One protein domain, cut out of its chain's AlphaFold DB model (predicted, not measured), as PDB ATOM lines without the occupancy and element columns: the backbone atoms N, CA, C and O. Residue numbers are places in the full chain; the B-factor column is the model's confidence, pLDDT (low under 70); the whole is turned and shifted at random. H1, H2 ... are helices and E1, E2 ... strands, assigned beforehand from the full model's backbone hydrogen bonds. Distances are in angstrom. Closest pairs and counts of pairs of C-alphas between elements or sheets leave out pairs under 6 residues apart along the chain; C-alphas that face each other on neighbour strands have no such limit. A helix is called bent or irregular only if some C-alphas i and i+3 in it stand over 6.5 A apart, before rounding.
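Overview. This is residues 5 to 103 of the 130 residues of an uncharacterized protein of Microlunatus phosphovorus (strain ATCC 700054 / DSM 10555 / JCM 9379 / NBRC 101784 / NCIMB 13414 / VKM Ac-1990 / NM-1) (UniProt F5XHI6). What shape does the printed part have? A bent, strongly twisted sheet of three strands, E2, E3 and E4, makes its largest part, and beside it is a small separate pair of strands, E1 and E5, of which E5 is near E4 while E1 is apart from it. The short helix H1 packs on this sheet by the last residue of E4, and the short helix H2 grazes it. What is it built of? The printed part has 99 residues, with two named helices and five named strands in the order E1, H1, E2, E3, E4, E5, H2; the class is mixed, helices and strands, with 46 residues, under half, in named elements. The larger sheet runs E2, E3, E4, antiparallel, while E1 and E5 are parallel. How large is it? It is compact and rounded, with a radius of gyration of the C-alphas of 13.0 A and spans of 34 by 28 by 26 A.

Arrangement. What pairs with the first strand? E1, residues 15 to 17, is the parallel neighbour of E5, residues 92 to 94, with N 94 and O 16 at 2.7 A. How is the larger sheet made? E2, residues 44 to 50, E3, residues 53 to 65, and E4, residues 73 to 81, form a meander, each strand the antiparallel neighbour of the one before, in two hairpins. N 46 and O 57 are 2.9 A apart, and N 62 and O 76 are 2.9 A apart. E3 bends by 86 degrees at residue 61 and E4 by 62 degrees at residue 77. Where are the helices? H1, residues 28 to 33, is on the sheet at a height of 8.2 A, and the closest C-alphas of H1 and E4 are those of Arg 28 and Val 81, 5.4 A apart. H2, residues 96 to 100, only grazes the sheet with its residues 97 to 99; its closest C-alpha to E4 is that of Gly 98, 4.6 A from that of Ala 76. In H1 every O i to N i+4 pair is within hydrogen-bond range; in H2 0 of 1 is, and 0 of 2 O i to N i+3 pairs.

Along the chain. Where does the first element begin? C-alpha 15 of E1 is at (-18.105, 35.962, 30.966). How long are the longer strands? From first to last C-alpha, E2 measures 18.4 A, E3 27.8 A and E4 22.5 A. Where does the last element end? C-alpha 100 of H2 is at (-11.989, 47.619, 31.807).

Size, cuts and confidence. How far does it reach? The two C-alphas farthest apart, those of Ala 41 and Asn 68, are 36.8 A apart. Are there cuts or long links? The printed part has no cut, and no link is long. Where is confidence low? Residues 6 to 9 are under 70, and the mean pLDDT of the printed part is 89.6.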
ATOM      1  N   PHE A   5     -30.195  32.079  22.993       74.25
ATOM      2  CA  PHE A   5     -30.736  33.028  22.032       74.25
ATOM      3  C   PHE A   5     -31.921  33.757  22.670       74.25
ATOM      4  O   PHE A   5     -32.879  33.120  23.116       74.25
ATOM      5  N   GLY A   6     -31.811  35.075  22.780       68.50
ATOM      6  CA  GLY A   6     -32.817  35.957  23.344       68.50
ATOM      7  C   GLY A   6     -33.956  36.252  22.362       68.50
ATOM      8  O   GLY A   6     -33.810  36.085  21.150       68.50
ATOM      9  N   PRO A   7     -35.104  36.733  22.866       59.50
ATOM     10  CA  PRO A   7     -36.281  37.033  22.046       59.50
ATOM     11  C   PRO A   7     -36.079  38.207  21.071       59.50
ATOM     12  O   PRO A   7     -36.856  38.349  20.131       59.50
ATOM     13  N   HIS A   8     -35.041  39.025  21.272       64.81
ATOM     14  CA  HIS A   8     -34.725  40.198  20.449       64.81
ATOM     15  C   HIS A   8     -33.653  39.939  19.379       64.81
ATOM     16  O   HIS A   8     -33.283  40.856  18.656       64.81
ATOM     17  N   GLY A   9     -33.198  38.689  19.229       69.62
ATOM     18  CA  GLY A   9     -32.134  38.331  18.284       69.62
ATOM     19  C   GLY A   9     -30.729  38.314  18.890       69.62
ATOM     20  O   GLY A   9     -29.767  38.034  18.177       69.62
ATOM     21  N   ASP A  10     -30.614  38.561  20.195       76.00
ATOM     22  CA  ASP A  10     -29.336  38.639  20.898       76.00
ATOM     23  C   ASP A  10     -28.858  37.261  21.369       76.00
ATOM     24  O   ASP A  10     -29.656  36.384  21.703       76.00
ATOM     25  N   TRP A  11     -27.545  37.074  21.471       85.81
ATOM     26  CA  TRP A  11     -26.962  35.899  22.118       85.81
ATOM     27  C   TRP A  11     -26.425  36.271  23.491       85.81
ATOM     28  O   TRP A  11     -25.530  37.101  23.616       85.81
ATOM     29  N   THR A  12     -26.927  35.616  24.534       86.69
ATOM     30  CA  THR A  12     -26.403  35.790  25.889       86.69
ATOM     31  C   THR A  12     -25.390  34.701  26.208       86.69
ATOM     32  O   THR A  12     -25.614  33.507  25.973       86.69
ATOM     33  N   CYS A  13     -24.272  35.120  26.793       89.12
ATOM     34  CA  CYS A  13     -23.224  34.242  27.281       89.12
ATOM     35  C   CYS A  13     -22.793  34.661  28.690       89.12
ATOM     36  O   CYS A  13     -23.117  35.755  29.153       89.12
ATOM     37  N   ARG A  14     -22.070  33.783  29.390       88.88
ATOM     38  CA  ARG A  14     -21.417  34.150  30.650       88.88
ATOM     39  C   ARG A  14     -19.958  34.467  30.397       88.88
ATOM     40  O   ARG A  14     -19.256  33.650  29.798       88.88
ATOM     41  N   ALA A  15     -19.507  35.588  30.943       91.88
ATOM     42  CA  ALA A  15     -18.105  35.962  30.966       91.88
ATOM     43  C   ALA A  15     -17.623  36.226  32.398       91.88
ATOM     44  O   ALA A  15     -18.414  36.621  33.256       91.88
ATOM     45  N   LEU A  16     -16.339  35.981  32.658       91.94
ATOM     46  CA  LEU A  16     -15.681  36.464  33.875       91.94
ATOM     47  C   LEU A  16     -15.154  37.875  33.659       91.94
ATOM     48  O   LEU A  16     -14.647  38.168  32.584       91.94
ATOM     49  N   VAL A  17     -15.202  38.718  34.683       91.44
ATOM     50  CA  VAL A  17     -14.385  39.936  34.710       91.44
ATOM     51  C   VAL A  17     -13.001  39.549  35.225       91.44
ATOM     52  O   VAL A  17     -12.896  38.984  36.311       91.44
ATOM     53  N   ASP A  18     -11.955  39.825  34.448       90.56
ATOM     54  CA  ASP A  18     -10.577  39.455  34.785       90.56
ATOM     55  C   ASP A  18      -9.627  40.624  34.513       90.56
ATOM     56  O   ASP A  18      -9.322  40.963  33.367       90.56
ATOM     57  N   THR A  19      -9.124  41.230  35.586       88.25
ATOM     58  CA  THR A  19      -8.170  42.343  35.510       88.25
ATOM     59  C   THR A  19      -6.785  41.914  35.022       88.25
ATOM     60  O   THR A  19      -6.017  42.763  34.572       88.25
ATOM     61  N   GLY A  20      -6.465  40.617  35.067       89.00
ATOM     62  CA  GLY A  20      -5.222  40.045  34.550       89.00
ATOM     63  C   GLY A  20      -5.271  39.690  33.061       89.00
ATOM     64  O   GLY A  20      -4.223  39.440  32.458       89.00
ATOM     65  N   ALA A  21      -6.454  39.675  32.441       92.44
ATOM     66  CA  ALA A  21      -6.602  39.388  31.020       92.44
ATOM     67  C   ALA A  21      -6.343  40.653  30.177       92.44
ATOM     68  O   ALA A  21      -7.081  41.628  30.296       92.44
ATOM     69  N   PRO A  22      -5.368  40.665  29.246       92.56
ATOM     70  CA  PRO A  22      -4.978  41.879  28.514       92.56
ATOM     71  C   PRO A  22      -5.993  42.343  27.452       92.56
ATOM     72  O   PRO A  22      -5.801  43.375  26.798       92.56
ATOM     73  N   VAL A  23      -7.032  41.551  27.193       95.81
ATOM     74  CA  VAL A  23      -8.073  41.817  26.197       95.81
ATOM     75  C   VAL A  23      -9.332  41.034  26.552       95.81
ATOM     76  O   VAL A  23      -9.234  39.933  27.091       95.81
ATOM     77  N   THR A  24     -10.495  41.582  26.220       96.88
ATOM     78  CA  THR A  24     -11.760  40.852  26.211       96.88
ATOM     79  C   THR A  24     -11.730  39.786  25.122       96.88
ATOM     80  O   THR A  24     -11.438  40.070  23.956       96.88
ATOM     81  N   PHE A  25     -12.028  38.544  25.491       96.00
ATOM     82  CA  PHE A  25     -12.012  37.426  24.561       96.00
ATOM     83  C   PHE A  25     -13.171  36.466  24.797       96.00
ATOM     84  O   PHE A  25     -13.655  36.303  25.916       96.00
ATOM     85  N   PHE A  26     -13.577  35.786  23.732       95.38
ATOM     86  CA  PHE A  26     -14.615  34.769  23.756       95.38
ATOM     87  C   PHE A  26     -14.119  33.474  23.119       95.38
ATOM     88  O   PHE A  26     -13.210  33.468  22.282       95.38
ATOM     89  N   ASP A  27     -14.713  32.362  23.537       93.12
ATOM     90  CA  ASP A  27     -14.450  31.067  22.931       93.12
ATOM     91  C   ASP A  27     -15.002  30.975  21.500       93.12
ATOM     92  O   ASP A  27     -15.720  31.844  20.990       93.12
ATOM     93  N   ARG A  28     -14.656  29.870  20.840       90.62
ATOM     94  CA  ARG A  28     -15.103  29.604  19.479       90.62
ATOM     95  C   ARG A  28     -16.626  29.447  19.364       90.62
ATOM     96  O   ARG A  28     -17.190  29.789  18.329       90.62
ATOM     97  N   GLY A  29     -17.287  28.949  20.406       90.00
ATOM     98  CA  GLY A  29     -18.731  28.740  20.420       90.00
ATOM     99  C   GLY A  29     -19.511  30.052  20.367       90.00
ATOM    100  O   GLY A  29     -20.524  30.122  19.674       90.00
ATOM    101  N   VAL A  30     -19.026  31.108  21.031       91.56
ATOM    102  CA  VAL A  30     -19.606  32.457  20.904       91.56
ATOM    103  C   VAL A  30     -19.440  32.986  19.484       91.56
ATOM    104  O   VAL A  30     -20.396  33.511  18.923       91.56
ATOM    105  N   ALA A  31     -18.257  32.811  18.886       91.25
ATOM    106  CA  ALA A  31     -18.007  33.231  17.507       91.25
ATOM    107  C   ALA A  31     -18.996  32.566  16.536       91.25
ATOM    108  O   ALA A  31     -19.596  33.235  15.697       91.25
ATOM    109  N   ASP A  32     -19.202  31.253  16.690       90.06
ATOM    110  CA  ASP A  32     -20.145  30.488  15.873       90.06
ATOM    111  C   ASP A  32     -21.595  30.963  16.094       90.06
ATOM    112  O   ASP A  32     -22.341  31.121  15.129       90.06
ATOM    113  N   ALA A  33     -21.995  31.255  17.337       88.62
ATOM    114  CA  ALA A  33     -23.333  31.765  17.648       88.62
ATOM    115  C   ALA A  33     -23.595  33.154  17.045       88.62
ATOM    116  O   ALA A  33     -24.660  33.398  16.477       88.62
ATOM    117  N   LEU A  34     -22.599  34.038  17.089       87.25
ATOM    118  CA  LEU A  34     -22.650  35.364  16.471       87.25
ATOM    119  C   LEU A  34     -22.470  35.332  14.943       87.25
ATOM    120  O   LEU A  34     -22.445  36.383  14.309       87.25
ATOM    121  N   ASN A  35     -22.358  34.148  14.328       89.06
ATOM    122  CA  ASN A  35     -22.083  33.969  12.899       89.06
ATOM    123  C   ASN A  35     -20.821  34.712  12.420       89.06
ATOM    124  O   ASN A  35     -20.751  35.162  11.270       89.06
ATOM    125  N   VAL A  36     -19.804  34.818  13.279       89.12
ATOM    126  CA  VAL A  36     -18.500  35.367  12.901       89.12
ATOM    127  C   VAL A  36     -17.913  34.482  11.808       89.12
ATOM    128  O   VAL A  36     -17.673  33.288  11.998       89.12
ATOM    129  N   LYS A  37     -17.672  35.062  10.630       91.06
ATOM    130  CA  LYS A  37     -16.988  34.356   9.544       91.06
ATOM    131  C   LYS A  37     -15.536  34.173   9.939       91.06
ATOM    132  O   LYS A  37     -14.859  35.141  10.256       91.06
ATOM    133  N   ILE A  38     -15.038  32.947   9.872       89.56
ATOM    134  CA  ILE A  38     -13.706  32.631  10.386       89.56
ATOM    135  C   ILE A  38     -12.688  32.646   9.265       89.56
ATOM    136  O   ILE A  38     -12.855  31.963   8.256       89.56
ATOM    137  N   ARG A  39     -11.612  33.403   9.481       90.31
ATOM    138  CA  ARG A  39     -10.531  33.649   8.523       90.31
ATOM    139  C   ARG A  39     -11.023  34.091   7.130       90.31
ATOM    140  O   ARG A  39     -10.480  33.600   6.137       90.31
ATOM    141  N   PRO A  40     -12.027  34.985   6.998       93.38
ATOM    142  CA  PRO A  40     -12.320  35.582   5.704       93.38
ATOM    143  C   PRO A  40     -11.100  36.366   5.203       93.38
ATOM    144  O   PRO A  40     -10.203  36.729   5.968       93.38
ATOM    145  N   ALA A  41     -11.049  36.634   3.900       92.94
ATOM    146  CA  ALA A  41     -10.012  37.495   3.344       92.94
ATOM    147  C   ALA A  41     -10.053  38.875   4.028       92.94
ATOM    148  O   ALA A  41     -11.118  39.480   4.124       92.94
ATOM    149  N   GLY A  42      -8.902  39.349   4.511       90.88
ATOM    150  CA  GLY A  42      -8.795  40.608   5.259       90.88
ATOM    151  C   GLY A  42      -9.099  40.508   6.758       90.88
ATOM    152  O   GLY A  42      -9.007  41.524   7.436       90.88
ATOM    153  N   ALA A  43      -9.417  39.317   7.286       93.50
ATOM    154  CA  ALA A  43      -9.613  39.124   8.721       93.50
ATOM    155  C   ALA A  43      -8.370  39.525   9.522       93.50
ATOM    156  O   ALA A  43      -7.249  39.118   9.196       93.50
ATOM    157  N   GLU A  44      -8.579  40.255  10.612       96.81
ATOM    158  CA  GLU A  44      -7.501  40.589  11.527       96.81
ATOM    159  C   GLU A  44      -7.220  39.406  12.459       96.81
ATOM    160  O   GLU A  44      -8.025  39.045  13.320       96.81
ATOM    161  N   LEU A  45      -6.054  38.785  12.287       97.00
ATOM    162  CA  LEU A  45      -5.626  37.624  13.064       97.00
ATOM    163  C   LEU A  45      -4.513  37.999  14.039       97.00
ATOM    164  O   LEU A  45      -3.685  38.866  13.766       97.00
ATOM    165  N   GLY A  46      -4.435  37.284  15.157       96.00
ATOM    166  CA  GLY A  46      -3.349  37.480  16.105       96.00
ATOM    167  C   GLY A  46      -3.135  36.330  17.075       96.00
ATOM    168  O   GLY A  46      -3.651  35.220  16.919       96.00
ATOM    169  N   ARG A  47      -2.320  36.619  18.090       95.81
ATOM    170  CA  ARG A  47      -2.025  35.733  19.214       95.81
ATOM    171  C   ARG A  47      -2.320  36.446  20.519       95.81
ATOM    172  O   ARG A  47      -1.946  37.604  20.673       95.81
ATOM    173  N   VAL A  48      -2.931  35.729  21.452       93.44
ATOM    174  CA  VAL A  48      -3.121  36.187  22.832       93.44
ATOM    175  C   VAL A  48      -2.580  35.138  23.787       93.44
ATOM    176  O   VAL A  48      -2.730  33.940  23.541       93.44
ATOM    177  N   THR A  49      -1.941  35.588  24.861       91.88
ATOM    178  CA  THR A  49      -1.510  34.718  25.955       91.88
ATOM    179  C   THR A  49      -2.492  34.884  27.102       91.88
ATOM    180  O   THR A  49      -2.552  35.946  27.713       91.88
ATOM    181  N   ILE A  50      -3.292  33.850  27.338       88.50
ATOM    182  CA  ILE A  50      -4.395  33.820  28.302       88.50
ATOM    183  C   ILE A  50      -4.458  32.426  28.930       88.50
ATOM    184  O   ILE A  50      -4.138  31.429  28.277       88.50
ATOM    185  N   LEU A  51      -4.864  32.355  30.201       84.31
ATOM    186  CA  LEU A  51      -5.037  31.093  30.938       84.31
ATOM    187  C   LEU A  51      -3.803  30.167  30.870       84.31
ATOM    188  O   LEU A  51      -3.922  28.953  30.726       84.31
ATOM    189  N   GLY A  52      -2.599  30.749  30.920       86.31
ATOM    190  CA  GLY A  52      -1.333  30.007  30.878       86.31
ATOM    191  C   GLY A  52      -0.941  29.437  29.506       86.31
ATOM    192  O   GLY A  52       0.068  28.742  29.418       86.31
ATOM    193  N   GLY A  53      -1.690  29.730  28.438       89.38
ATOM    194  CA  GLY A  53      -1.397  29.285  27.071       89.38
ATOM    195  C   GLY A  53      -1.410  30.423  26.052       89.38
ATOM    196  O   GLY A  53      -1.910  31.513  26.325       89.38
ATOM    197  N   THR A  54      -0.876  30.169  24.856       93.56
ATOM    198  CA  THR A  54      -0.932  31.110  23.726       93.56
ATOM    199  C   THR A  54      -1.864  30.581  22.645       93.56
ATOM    200  O   THR A  54      -1.675  29.478  22.134       93.56
ATOM    201  N   TRP A  55      -2.833  31.401  22.246       94.62
ATOM    202  CA  TRP A  55      -3.945  30.995  21.390       94.62
ATOM    203  C   TRP A  55      -4.012  31.845  20.124       94.62
ATOM    204  O   TRP A  55      -3.721  33.040  20.149       94.62
ATOM    205  N   GLN A  56      -4.386  31.222  19.002       96.19
ATOM    206  CA  GLN A  56      -4.746  31.954  17.785       96.19
ATOM    207  C   GLN A  56      -6.115  32.598  17.963       96.19
ATOM    208  O   GLN A  56      -7.061  31.919  18.367       96.19
ATOM    209  N   VAL A  57      -6.215  33.869  17.594       97.00
ATOM    210  CA  VAL A  57      -7.466  34.624  17.653       97.00
ATOM    211  C   VAL A  57      -7.755  35.337  16.344       97.00
ATOM    212  O   VAL A  57      -6.839  35.633  15.573       97.00
ATOM    213  N   GLN A  58      -9.031  35.632  16.136       97.56
ATOM    214  CA  GLN A  58      -9.506  36.630  15.186       97.56
ATOM    215  C   GLN A  58     -10.138  37.777  15.968       97.56
ATOM    216  O   GLN A  58     -10.863  37.525  16.930       97.56
ATOM    217  N   TYR A  59      -9.832  39.011  15.586       97.25
ATOM    218  CA  TYR A  59     -10.420  40.190  16.208       97.25
ATOM    219  C   TYR A  59     -11.627  40.664  15.416       97.25
ATOM    220  O   TYR A  59     -11.565  40.725  14.193       97.25
ATOM    221  N   GLU A  60     -12.687  41.032  16.124       96.38
ATOM    222  CA  GLU A  60     -13.895  41.623  15.552       96.38
ATOM    223  C   GLU A  60     -14.400  42.728  16.479       96.38
ATOM    224  O   GLU A  60     -14.228  42.640  17.699       96.38
ATOM    225  N   ASP A  61     -15.041  43.744  15.911       94.50
ATOM    226  CA  ASP A  61     -15.814  44.706  16.690       94.50
ATOM    227  C   ASP A  61     -17.212  44.131  16.941       94.50
ATOM    228  O   ASP A  61     -17.899  43.699  16.014       94.50
ATOM    229  N   VAL A  62     -17.610  44.081  18.209       92.38
ATOM    230  CA  VAL A  62     -18.874  43.493  18.659       92.38
ATOM    231  C   VAL A  62     -19.567  44.462  19.604       92.38
ATOM    232  O   VAL A  62     -18.939  45.015  20.510       92.38
ATOM    233  N   ASP A  63     -20.871  44.631  19.410       92.25
ATOM    234  CA  ASP A  63     -21.733  45.329  20.354       92.25
ATOM    235  C   ASP A  63     -22.094  44.385  21.504       92.25
ATOM    236  O   ASP A  63     -22.645  43.301  21.306       92.25
ATOM    237  N   LEU A  64     -21.734  44.790  22.718       92.00
ATOM    238  CA  LEU A  64     -21.954  44.054  23.953       92.00
ATOM    239  C   LEU A  64     -22.908  44.834  24.852       92.00
ATOM    240  O   LEU A  64     -22.903  46.064  24.869       92.00
ATOM    241  N   SER A  65     -23.694  44.109  25.640       89.81
ATOM    242  CA  SER A  65     -24.542  44.687  26.676       89.81
ATOM    243  C   SER A  65     -24.627  43.773  27.894       89.81
ATOM    244  O   SER A  65     -24.492  42.549  27.793       89.81
ATOM    245  N   VAL A  66     -24.842  44.367  29.069       85.81
ATOM    246  CA  VAL A  66     -25.193  43.620  30.282       85.81
ATOM    247  C   VAL A  66     -26.722  43.534  30.369       85.81
ATOM    248  O   VAL A  66     -27.382  44.569  30.463       85.81
ATOM    249  N   PRO A  67     -27.316  42.325  30.365       81.12
ATOM    250  CA  PRO A  67     -28.765  42.179  30.465       81.12
ATOM    251  C   PRO A  67     -29.333  42.855  31.717       81.12
ATOM    252  O   PRO A  67     -28.759  42.742  32.801       81.12
ATOM    253  N   ASN A  68     -30.499  43.491  31.575       78.12
ATOM    254  CA  ASN A  68     -31.178  44.256  32.632       78.12
ATOM    255  C   ASN A  68     -30.370  45.457  33.162       78.12
ATOM    256  O   ASN A  68     -30.594  45.897  34.290       78.12
ATOM    257  N   ASN A  69     -29.429  45.976  32.370       78.75
ATOM    258  CA  ASN A  69     -28.714  47.207  32.669       78.75
ATOM    259  C   ASN A  69     -28.569  48.049  31.394       78.75
ATOM    260  O   ASN A  69     -27.551  47.998  30.706       78.75
ATOM    261  N   ASP A  70     -29.610  48.825  31.086       71.81
ATOM    262  CA  ASP A  70     -29.721  49.602  29.844       71.81
ATOM    263  C   ASP A  70     -28.576  50.618  29.659       71.81
ATOM    264  O   ASP A  70     -28.250  50.988  28.532       71.81
ATOM    265  N   GLY A  71     -27.926  51.041  30.750       76.81
ATOM    266  CA  GLY A  71     -26.769  51.941  30.720       76.81
ATOM    267  C   GLY A  71     -25.439  51.262  30.373       76.81
ATOM    268  O   GLY A  71     -24.470  51.951  30.067       76.81
ATOM    269  N   LEU A  72     -25.373  49.927  30.395       85.81
ATOM    270  CA  LEU A  72     -24.153  49.157  30.144       85.81
ATOM    271  C   LEU A  72     -24.213  48.450  28.790       85.81
ATOM    272  O   LEU A  72     -24.244  47.221  28.717       85.81
ATOM    273  N   SER A  73     -24.198  49.244  27.721       89.38
ATOM    274  CA  SER A  73     -24.019  48.774  26.344       89.38
ATOM    275  C   SER A  73     -22.842  49.491  25.686       89.38
ATOM    276  O   SER A  73     -22.680  50.699  25.853       89.38
ATOM    277  N   TRP A  74     -21.998  48.763  24.957       92.75
ATOM    278  CA  TRP A  74     -20.802  49.321  24.330       92.75
ATOM    279  C   TRP A  74     -20.323  48.488  23.143       92.75
ATOM    280  O   TRP A  74     -20.431  47.266  23.138       92.75
ATOM    281  N   THR A  75     -19.685  49.141  22.175       94.12
ATOM    282  CA  THR A  75     -18.898  48.454  21.147       94.12
ATOM    283  C   THR A  75     -17.493  48.173  21.678       94.12
ATOM    284  O   THR A  75     -16.825  49.061  22.236       94.12
ATOM    285  N   ALA A  76     -17.020  46.945  21.496       95.00
ATOM    286  CA  ALA A  76     -15.677  46.522  21.858       95.00
ATOM    287  C   ALA A  76     -15.020  45.718  20.746       95.00
ATOM    288  O   ALA A  76     -15.639  44.855  20.130       95.00
ATOM    289  N   ARG A  77     -13.714  45.927  20.598       95.75
ATOM    290  CA  ARG A  77     -12.865  45.028  19.833       95.75
ATOM    291  C   ARG A  77     -12.544  43.801  20.678       95.75
ATOM    292  O   ARG A  77     -11.831  43.908  21.677       95.75
ATOM    293  N   VAL A  78     -13.054  42.641  20.280       96.75
ATOM    294  CA  VAL A  78     -12.948  41.388  21.039       96.75
ATOM    295  C   VAL A  78     -12.106  40.365  20.294       96.75
ATOM    296  O   VAL A  78     -12.054  40.356  19.066       96.75
ATOM    297  N   ALA A  79     -11.432  39.490  21.035       97.31
ATOM    298  CA  ALA A  79     -10.679  38.381  20.463       97.31
ATOM    299  C   ALA A  79     -11.501  37.083  20.511       97.31
ATOM    300  O   ALA A  79     -11.811  36.581  21.587       97.31
ATOM    301  N   PHE A  80     -11.801  36.488  19.361       96.31
ATOM    302  CA  PHE A  80     -12.396  35.155  19.285       96.31
ATOM    303  C   PHE A  80     -11.310  34.095  19.174       96.31
ATOM    304  O   PHE A  80     -10.550  34.069  18.201       96.31
ATOM    305  N   VAL A  81     -11.236  33.200  20.159       95.62
ATOM    306  CA  VAL A  81     -10.305  32.070  20.124       95.62
ATOM    307  C   VAL A  81     -10.729  31.101  19.027       95.62
ATOM    308  O   VAL A  81     -11.869  30.649  18.970       95.62
ATOM    309  N   LEU A  82      -9.795  30.781  18.130       93.69
ATOM    310  CA  LEU A  82     -10.085  29.954  16.957       93.69
ATOM    311  C   LEU A  82     -10.006  28.453  17.244       93.69
ATOM    312  O   LEU A  82     -10.611  27.664  16.517       93.69
ATOM    313  N   ASP A  83      -9.230  28.061  18.255       90.00
ATOM    314  CA  ASP A  83      -9.017  26.663  18.622       90.00
ATOM    315  C   ASP A  83     -10.150  26.158  19.528       90.00
ATOM    316  O   ASP A  83     -10.368  26.675  20.621       90.00
ATOM    317  N   GLN A  84     -10.848  25.111  19.085       84.19
ATOM    318  CA  GLN A  84     -11.939  24.465  19.825       84.19
ATOM    319  C   GLN A  84     -11.462  23.650  21.038       84.19
ATOM    320  O   GLN A  84     -12.278  23.187  21.831       84.19
ATOM    321  N   ARG A  85     -10.149  23.436  21.186       85.88
ATOM    322  CA  ARG A  85      -9.562  22.731  22.334       85.88
ATOM    323  C   ARG A  85      -9.556  23.574  23.600       85.88
ATOM    324  O   ARG A  85      -9.464  23.001  24.682       85.88
ATOM    325  N   LEU A  86      -9.638  24.902  23.482       85.56
ATOM    326  CA  LEU A  86      -9.820  25.746  24.652       85.56
ATOM    327  C   LEU A  86     -11.222  25.494  25.214       85.56
ATOM    328  O   LEU A  86     -12.218  25.953  24.663       85.56
ATOM    329  N   GLN A  87     -11.282  24.759  26.319       79.94
ATOM    330  CA  GLN A  87     -12.506  24.545  27.073       79.94
ATOM    331  C   GLN A  87     -12.471  25.405  28.326       79.94
ATOM    332  O   GLN A  87     -11.595  25.255  29.176       79.94
ATOM    333  N   MET A  88     -13.442  26.301  28.436       84.12
ATOM    334  CA  MET A  88     -13.634  27.145  29.604       84.12
ATOM    335  C   MET A  88     -14.987  26.820  30.247       84.12
ATOM    336  O   MET A  88     -15.941  26.471  29.545       84.12
ATOM    337  N   PRO A  89     -15.118  26.928  31.582       83.94
ATOM    338  CA  PRO A  89     -16.410  26.748  32.250       83.94
ATOM    339  C   PRO A  89     -17.397  27.903  31.966       83.94
ATOM    340  O   PRO A  89     -18.589  27.794  32.259       83.94
ATOM    341  N   PHE A  90     -16.904  28.988  31.370       87.25
ATOM    342  CA  PHE A  90     -17.606  30.178  30.887       87.25
ATOM    343  C   PHE A  90     -17.261  30.405  29.408       87.25
ATOM    344  O   PHE A  90     -16.364  29.761  28.879       87.25
ATOM    345  N   GLN A  91     -17.975  31.299  28.731       91.75
ATOM    346  CA  GLN A  91     -17.855  31.493  27.281       91.75
ATOM    347  C   GLN A  91     -16.898  32.627  26.903       91.75
ATOM    348  O   GLN A  91     -16.491  32.740  25.748       91.75
ATOM    349  N   GLY A  92     -16.515  33.466  27.866       93.94
ATOM    350  CA  GLY A  92     -15.543  34.523  27.639       93.94
ATOM    351  C   GLY A  92     -15.013  35.165  28.904       93.94
ATOM    352  O   GLY A  92     -15.366  34.802  30.026       93.94
ATOM    353  N   VAL A  93     -14.153  36.141  28.695       94.94
ATOM    354  CA  VAL A  93     -13.537  36.952  29.732       94.94
ATOM    355  C   VAL A  93     -13.579  38.401  29.277       94.94
ATOM    356  O   VAL A  93     -13.208  38.707  28.147       94.94
ATOM    357  N   LEU A  94     -14.032  39.280  30.161       95.00
ATOM    358  CA  LEU A  94     -14.001  40.725  30.019       95.00
ATOM    359  C   LEU A  94     -12.688  41.227  30.627       95.00
ATOM    360  O   LEU A  94     -12.495  41.147  31.842       95.00
ATOM    361  N   GLY A  95     -11.773  41.668  29.765       94.75
ATOM    362  CA  GLY A  95     -10.395  42.000  30.126       94.75
ATOM    363  C   GLY A  95     -10.087  43.494  30.050       94.75
ATOM    364  O   GLY A  95     -10.979  44.331  29.906       94.75
ATOM    365  N   SER A  96      -8.793  43.826  30.111       93.94
ATOM    366  CA  SER A  96      -8.292  45.205  30.107       93.94
ATOM    367  C   SER A  96      -8.771  45.998  28.894       93.94
ATOM    368  O   SER A  96      -9.348  47.064  29.046       93.94
ATOM    369  N   ARG A  97      -8.548  45.476  27.682       94.94
ATOM    370  CA  ARG A  97      -9.012  46.109  26.439       94.94
ATOM    371  C   ARG A  97     -10.374  45.566  26.038       94.94
ATOM    372  O   ARG A  97     -10.514  44.352  25.906       94.94
ATOM    373  N   GLY A  98     -11.328  46.450  25.774       94.06
ATOM    374  CA  GLY A  98     -12.690  46.105  25.376       94.06
ATOM    375  C   GLY A  98     -13.690  45.990  26.531       94.06
ATOM    376  O   GLY A  98     -14.856  45.714  26.260       94.06
ATOM    377  N   PHE A  99     -13.278  46.188  27.787       95.00
ATOM    378  CA  PHE A  99     -14.196  46.297  28.928       95.00
ATOM    379  C   PHE A  99     -13.647  47.200  30.039       95.00
ATOM    380  O   PHE A  99     -14.235  48.242  30.308       95.00
ATOM    381  N   LEU A 100     -12.522  46.845  30.669       93.06
ATOM    382  CA  LEU A 100     -11.989  47.619  31.807       93.06
ATOM    383  C   LEU A 100     -11.348  48.958  31.393       93.06
ATOM    384  O   LEU A 100     -11.076  49.802  32.236       93.06
ATOM    385  N   ASP A 101     -11.111  49.164  30.099       91.50
ATOM    386  CA  ASP A 101     -10.750  50.449  29.493       91.50
ATOM    387  C   ASP A 101     -11.961  51.377  29.288       91.50
ATOM    388  O   ASP A 101     -11.788  52.542  28.935       91.50
ATOM    389  N   LYS A 102     -13.179  50.862  29.486       90.25
ATOM    390  CA  LYS A 102     -14.448  51.585  29.321       90.25
ATOM    391  C   LYS A 102     -15.209  51.748  30.630       90.25
ATOM    392  O   LYS A 102     -15.940  52.720  30.773       90.25
ATOM    393  N   PHE A 103     -15.047  50.807  31.557       90.12
ATOM    394  CA  PHE A 103     -15.776  50.772  32.821       90.12
ATOM    395  C   PHE A 103     -14.834  50.590  34.005       90.12
ATOM    396  O   PHE A 103     -13.895  49.792  33.958       90.12
TER     397      PHE A 103